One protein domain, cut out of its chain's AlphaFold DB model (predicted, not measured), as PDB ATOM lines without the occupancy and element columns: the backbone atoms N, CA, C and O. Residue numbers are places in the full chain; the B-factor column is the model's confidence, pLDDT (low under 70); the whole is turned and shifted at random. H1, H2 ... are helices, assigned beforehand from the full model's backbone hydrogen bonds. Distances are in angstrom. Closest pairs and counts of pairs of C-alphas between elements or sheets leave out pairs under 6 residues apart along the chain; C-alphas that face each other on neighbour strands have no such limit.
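What this domain is: This is residues 7 to 56 of the 128 residues of an uncharacterized protein of Candidatus Caldatribacterium sp (UniProt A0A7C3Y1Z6). A small, rounded body has the long helix H3 along one side and the short helix H1 on the other, with the still shorter H2 close to both and loops joining them. The printed part has 50 residues with three named helices, in the order H1, H2, H3, and no named strand. It is all helix and compact, with a radius of gyration of the C-alphas of 10.0 A and spans of 26 by 21 by 17 A.

Where its parts are: H1 is residues 7 to 14, 10.4 A long, beginning at C-alpha 7 (425.338, 195.043, 292.136). H2 is residues 25 to 29, 7.4 A long. H3 is residues 40 to 54, 20.9 A long, ending at C-alpha 54 (434.086, 200.060, 272.764).

How they stand to each other: H1 and H2 are close but not clearly touching; their closest C-alphas, of Leu 10 and His 27, are 5.9 A apart. H2 and H3 only just touch, with 3 pairs of C-alphas within 8 A, the closest being Phe 28 and Leu 47 at 6.0 A; H3 does so with residues 47 to 51 alone. H1 and H3 are apart. In H3 every O i to N i+4 pair is within hydrogen-bond range; in H1 3 of 4 are, in H2 0 of 1, beside 2 of 2 O i to N i+3 pairs.

The domain as a whole: The C-alphas of Glu 38 and Lys 56, the two farthest apart, are 27.5 A apart. The printed part has no cut, both links are short, and no printed residue is under 70 in pLDDT.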
ATOM      1  N   GLU A   7     426.170 193.970 291.596       91.19
ATOM      2  CA  GLU A   7     425.338 195.043 292.136       91.19
ATOM      3  C   GLU A   7     426.128 196.349 292.215       91.19
ATOM      4  O   GLU A   7     425.761 197.320 291.566       91.19
ATOM      5  N   THR A   8     427.267 196.344 292.915       92.00
ATOM      6  CA  THR A   8     428.112 197.540 293.053       92.00
ATOM      7  C   THR A   8     428.625 198.026 291.702       92.00
ATOM      8  O   THR A   8     428.587 199.216 291.435       92.00
ATOM      9  N   SER A   9     429.061 197.124 290.816       93.69
ATOM     10  CA  SER A   9     429.581 197.544 289.512       93.69
ATOM     11  C   SER A   9     428.507 198.108 288.588       93.69
ATOM     12  O   SER A   9     428.837 198.904 287.715       93.69
ATOM     13  N   LEU A  10     427.255 197.653 288.728       94.62
ATOM     14  CA  LEU A  10     426.135 198.205 287.972       94.62
ATOM     15  C   LEU A  10     425.779 199.598 288.496       94.62
ATOM     16  O   LEU A  10     425.698 200.518 287.693       94.62
ATOM     17  N   ASP A  11     425.658 199.747 289.815       93.31
ATOM     18  CA  ASP A  11     425.395 201.026 290.483       93.31
ATOM     19  C   ASP A  11     426.446 202.093 290.132       93.31
ATOM     20  O   ASP A  11     426.101 203.225 289.787       93.31
ATOM     21  N   ASP A  12     427.724 201.694 290.093       93.25
ATOM     22  CA  ASP A  12     428.838 202.557 289.701       93.25
ATOM     23  C   ASP A  12     428.609 203.224 288.334       93.25
ATOM     24  O   ASP A  12     428.960 204.387 288.160       93.25
ATOM     25  N   VAL A  13     428.058 202.498 287.357       94.19
ATOM     26  CA  VAL A  13     427.944 202.974 285.965       94.19
ATOM     27  C   VAL A  13     426.548 203.455 285.593       94.19
ATOM     28  O   VAL A  13     426.383 204.129 284.579       94.19
ATOM     29  N   SER A  14     425.526 203.068 286.361       94.62
ATOM     30  CA  SER A  14     424.130 203.386 286.064       94.62
ATOM     31  C   SER A  14     423.615 204.609 286.822       94.62
ATOM     32  O   SER A  14     422.492 205.059 286.587       94.62
ATOM     33  N   THR A  15     424.450 205.181 287.691       91.19
ATOM     34  CA  THR A  15     424.185 206.412 288.433       91.19
ATOM     35  C   THR A  15     425.203 207.501 288.088       91.19
ATOM     36  O   THR A  15     426.296 207.249 287.580       91.19
ATOM     37  N   ALA A  16     424.866 208.753 288.402       85.94
ATOM     38  CA  ALA A  16     425.761 209.891 288.191       85.94
ATOM     39  C   ALA A  16     426.835 210.049 289.292       85.94
ATOM     40  O   ALA A  16     427.541 211.056 289.308       85.94
ATOM     41  N   GLU A  17     426.943 209.108 290.236       88.44
ATOM     42  CA  GLU A  17     427.760 209.280 291.444       88.44
ATOM     43  C   GLU A  17     429.263 209.130 291.188       88.44
ATOM     44  O   GLU A  17     430.067 209.822 291.817       88.44
ATOM     45  N   THR A  18     429.654 208.253 290.257       89.75
ATOM     46  CA  THR A  18     431.071 207.929 290.017       89.75
ATOM     47  C   THR A  18     431.615 208.498 288.706       89.75
ATOM     48  O   THR A  18     432.820 208.728 288.588       89.75
ATOM     49  N   GLY A  19     430.737 208.727 287.720       86.56
ATOM     50  CA  GLY A  19     431.121 209.104 286.358       86.56
ATOM     51  C   GLY A  19     431.820 207.989 285.569       86.56
ATOM     52  O   GLY A  19     432.497 208.289 284.588       86.56
ATOM     53  N   LEU A  20     431.713 206.728 286.000       91.38
ATOM     54  CA  LEU A  20     432.283 205.587 285.291       91.38
ATOM     55  C   LEU A  20     431.408 205.165 284.109       91.38
ATOM     56  O   LEU A  20     430.209 204.942 284.251       91.38
ATOM     57  N   ASP A  21     432.041 204.960 282.956       91.94
ATOM     58  CA  ASP A  21     431.391 204.342 281.804       91.94
ATOM     59  C   ASP A  21     431.240 202.817 281.987       91.94
ATOM     60  O   ASP A  21     432.037 202.185 282.690       91.94
ATOM     61  N   PRO A  22     430.268 202.173 281.314       94.19
ATOM     62  CA  PRO A  22     430.132 200.721 281.288       94.19
ATOM     63  C   PRO A  22     431.432 199.979 280.929       94.19
ATOM     64  O   PRO A  22     431.978 200.125 279.839       94.19
ATOM     65  N   TYR A  23     431.896 199.104 281.827       91.50
ATOM     66  CA  TYR A  23     433.140 198.336 281.659       91.50
ATOM     67  C   TYR A  23     432.955 196.806 281.734       91.50
ATOM     68  O   TYR A  23     433.931 196.052 281.724       91.50
ATOM     69  N   ARG A  24     431.709 196.310 281.814       92.44
ATOM     70  CA  ARG A  24     431.372 194.870 281.816       92.44
ATOM     71  C   ARG A  24     430.216 194.577 280.875       92.44
ATOM     72  O   ARG A  24     429.266 195.346 280.807       92.44
ATOM     73  N   TYR A  25     430.216 193.390 280.266       91.94
ATOM     74  CA  TYR A  25     429.107 192.944 279.412       91.94
ATOM     75  C   TYR A  25     427.744 192.950 280.115       91.94
ATOM     76  O   TYR A  25     426.736 193.246 279.483       91.94
ATOM     77  N   SER A  26     427.694 192.657 281.420       93.56
ATOM     78  CA  SER A  26     426.440 192.682 282.182       93.56
ATOM     79  C   SER A  26     425.808 194.072 282.244       93.56
ATOM     80  O   SER A  26     424.588 194.162 282.279       93.56
ATOM     81  N   HIS A  27     426.599 195.148 282.200       95.25
ATOM     82  CA  HIS A  27     426.099 196.522 282.318       95.25
ATOM     83  C   HIS A  27     425.173 196.923 281.161       95.25
ATOM     84  O   HIS A  27     424.323 197.788 281.338       95.25
ATOM     85  N   PHE A  28     425.299 196.269 280.002       95.38
ATOM     86  CA  PHE A  28     424.487 196.536 278.811       95.38
ATOM     87  C   PHE A  28     423.147 195.785 278.804       95.38
ATOM     88  O   PHE A  28     422.277 196.086 277.993       95.38
ATOM     89  N   ASN A  29     422.962 194.817 279.710       95.00
ATOM     90  CA  ASN A  29     421.750 193.993 279.785       95.00
ATOM     91  C   ASN A  29     420.702 194.537 280.769       95.00
ATOM     92  O   ASN A  29     419.649 193.917 280.913       95.00
ATOM     93  N   HIS A  30     420.997 195.659 281.434       95.50
ATOM     94  CA  HIS A  30     420.170 196.258 282.485       95.50
ATOM     95  C   HIS A  30     419.864 197.741 282.214       95.50
ATOM     96  O   HIS A  30     420.195 198.590 283.042       95.50
ATOM     97  N   PRO A  31     419.280 198.106 281.054       96.75
ATOM     98  CA  PRO A  31     418.959 199.503 280.747       96.75
ATOM     99  C   PRO A  31     418.024 200.145 281.782       96.75
ATOM    100  O   PRO A  31     418.069 201.355 281.976       96.75
ATOM    101  N   GLU A  32     417.205 199.350 282.472       96.62
ATOM    102  CA  GLU A  32     416.332 199.796 283.557       96.62
ATOM    103  C   GLU A  32     417.083 200.379 284.760       96.62
ATOM    104  O   GLU A  32     416.505 201.178 285.485       96.62
ATOM    105  N   ALA A  33     418.352 200.008 284.965       95.94
ATOM    106  CA  ALA A  33     419.153 200.501 286.082       95.94
ATOM    107  C   ALA A  33     419.678 201.932 285.863       95.94
ATOM    108  O   ALA A  33     420.119 202.577 286.812       95.94
ATOM    109  N   TYR A  34     419.646 202.437 284.624       95.75
ATOM    110  CA  TYR A  34     420.168 203.757 284.256       95.75
ATOM    111  C   TYR A  34     419.089 204.832 284.430       95.75
ATOM    112  O   TYR A  34     418.705 205.521 283.483       95.75
ATOM    113  N   GLU A  35     418.597 204.984 285.659       91.38
ATOM    114  CA  GLU A  35     417.510 205.910 286.016       91.38
ATOM    115  C   GLU A  35     417.888 207.397 285.863       91.38
ATOM    116  O   GLU A  35     417.036 208.277 285.970       91.38
ATOM    117  N   MET A  36     419.161 207.698 285.575       90.38
ATOM    118  CA  MET A  36     419.620 209.045 285.215       90.38
ATOM    119  C   MET A  36     419.073 209.548 283.866       90.38
ATOM    120  O   MET A  36     419.133 210.748 283.598       90.38
ATOM    121  N   PHE A  37     418.552 208.658 283.016       93.50
ATOM    122  CA  PHE A  37     417.865 209.023 281.776       93.50
ATOM    123  C   PHE A  37     416.364 209.228 282.005       93.50
ATOM    124  O   PHE A  37     415.762 208.612 282.879       93.50
ATOM    125  N   GLU A  38     415.733 210.063 281.172       94.00
ATOM    126  CA  GLU A  38     414.294 210.354 281.272       94.00
ATOM    127  C   GLU A  38     413.430 209.092 281.107       94.00
ATOM    128  O   GLU A  38     412.383 208.954 281.740       94.00
ATOM    129  N   ASN A  39     413.861 208.159 280.255       96.31
ATOM    130  CA  ASN A  39     413.183 206.889 280.042       96.31
ATOM    131  C   ASN A  39     414.171 205.775 279.648       96.31
ATOM    132  O   ASN A  39     415.301 206.018 279.224       96.31
ATOM    133  N   VAL A  40     413.707 204.526 279.753       97.25
ATOM    134  CA  VAL A  40     414.516 203.334 279.450       97.25
ATOM    135  C   VAL A  40     414.946 203.246 277.982       97.25
ATOM    136  O   VAL A  40     415.925 202.575 277.670       97.25
ATOM    137  N   GLU A  41     414.223 203.884 277.060       97.50
ATOM    138  CA  GLU A  41     414.588 203.856 275.643       97.50
ATOM    139  C   GLU A  41     415.815 204.733 275.378       97.50
ATOM    140  O   GLU A  41     416.735 204.295 274.690       97.50
ATOM    141  N   ASP A  42     415.903 205.898 276.023       97.31
ATOM    142  CA  ASP A  42     417.096 206.748 275.981       97.31
ATOM    143  C   ASP A  42     418.315 206.043 276.597       97.31
ATOM    144  O   ASP A  42     419.406 206.076 276.022       97.31
ATOM    145  N   ALA A  43     418.121 205.310 277.702       96.69
ATOM    146  CA  ALA A  43     419.172 204.480 278.291       96.69
ATOM    147  C   ALA A  43     419.675 203.399 277.317       96.69
ATOM    148  O   ALA A  43     420.882 203.199 277.175       96.69
ATOM    149  N   LYS A  44     418.777 202.722 276.587       97.69
ATOM    150  CA  LYS A  44     419.180 201.746 275.557       97.69
ATOM    151  C   LYS A  44     419.955 202.396 274.417       97.69
ATOM    152  O   LYS A  44     420.921 201.799 273.946       97.69
ATOM    153  N   ILE A  45     419.549 203.588 273.968       97.31
ATOM    154  CA  ILE A  45     420.263 204.331 272.918       97.31
ATOM    155  C   ILE A  45     421.687 204.650 273.385       97.31
ATOM    156  O   ILE A  45     422.641 204.381 272.652       97.31
ATOM    157  N   TYR A  46     421.840 205.158 274.611       95.25
ATOM    158  CA  TYR A  46     423.147 205.413 275.219       95.25
ATOM    159  C   TYR A  46     423.998 204.138 275.282       95.25
ATOM    160  O   TYR A  46     425.105 204.113 274.741       95.25
ATOM    161  N   LEU A  47     423.465 203.054 275.852       96.50
ATOM    162  CA  LEU A  47     424.191 201.791 276.016       96.50
ATOM    163  C   LEU A  47     424.606 201.168 274.685       96.50
ATOM    164  O   LEU A  47     425.742 200.712 274.549       96.50
ATOM    165  N   ALA A  48     423.726 201.196 273.683       95.88
ATOM    166  CA  ALA A  48     424.048 200.730 272.340       95.88
ATOM    167  C   ALA A  48     425.164 201.571 271.699       95.88
ATOM    168  O   ALA A  48     426.009 201.028 270.984       95.88
ATOM    169  N   GLY A  49     425.177 202.884 271.948       94.81
ATOM    170  CA  GLY A  49     426.237 203.786 271.507       94.81
ATOM    171  C   GLY A  49     427.574 203.494 272.188       94.81
ATOM    172  O   GLY A  49     428.589 203.362 271.503       94.81
ATOM    173  N   VAL A  50     427.583 203.338 273.514       94.12
ATOM    174  CA  VAL A  50     428.790 202.988 274.282       94.12
ATOM    175  C   VAL A  50     429.360 201.655 273.802       94.12
ATOM    176  O   VAL A  50     430.540 201.584 273.463       94.12
ATOM    177  N   GLN A  51     428.524 200.620 273.684       92.75
ATOM    178  CA  GLN A  51     428.963 199.290 273.261       92.75
ATOM    179  C   GLN A  51     429.624 199.314 271.875       92.75
ATOM    180  O   GLN A  51     430.708 198.762 271.700       92.75
ATOM    181  N   GLN A  52     429.017 200.009 270.906       92.25
ATOM    182  CA  GLN A  52     429.590 200.156 269.563       92.25
ATOM    183  C   GLN A  52     430.918 200.925 269.563       92.25
ATOM    184  O   GLN A  52     431.816 200.593 268.792       92.25
ATOM    185  N   ASN A  53     431.072 201.939 270.421       89.56
ATOM    186  CA  ASN A  53     432.334 202.674 270.538       89.56
ATOM    187  C   ASN A  53     433.440 201.813 271.161       89.56
ATOM    188  O   ASN A  53     434.576 201.858 270.692       89.56
ATOM    189  N   MET A  54     433.115 200.979 272.156       86.25
ATOM    190  CA  MET A  54     434.086 200.060 272.764       86.25
ATOM    191  C   MET A  54     434.646 199.045 271.754       86.25
ATOM    192  O   MET A  54     435.814 198.677 271.845       86.25
ATOM    193  N   GLU A  55     433.860 198.639 270.752       84.50
ATOM    194  CA  GLU A  55     434.324 197.777 269.650       84.50
ATOM    195  C   GLU A  55     435.293 198.478 268.685       84.50
ATOM    196  O   GLU A  55     435.982 197.817 267.906       84.50
ATOM    197  N   LYS A  56     435.334 199.815 268.698       84.19
ATOM    198  CA  LYS A  56     436.197 200.649 267.845       84.19
ATOM    199  C   LYS A  56     437.323 201.322 268.627       84.19
ATOM    200  O   LYS A  56     437.926 202.266 268.120       84.19
TER     201      LYS A  56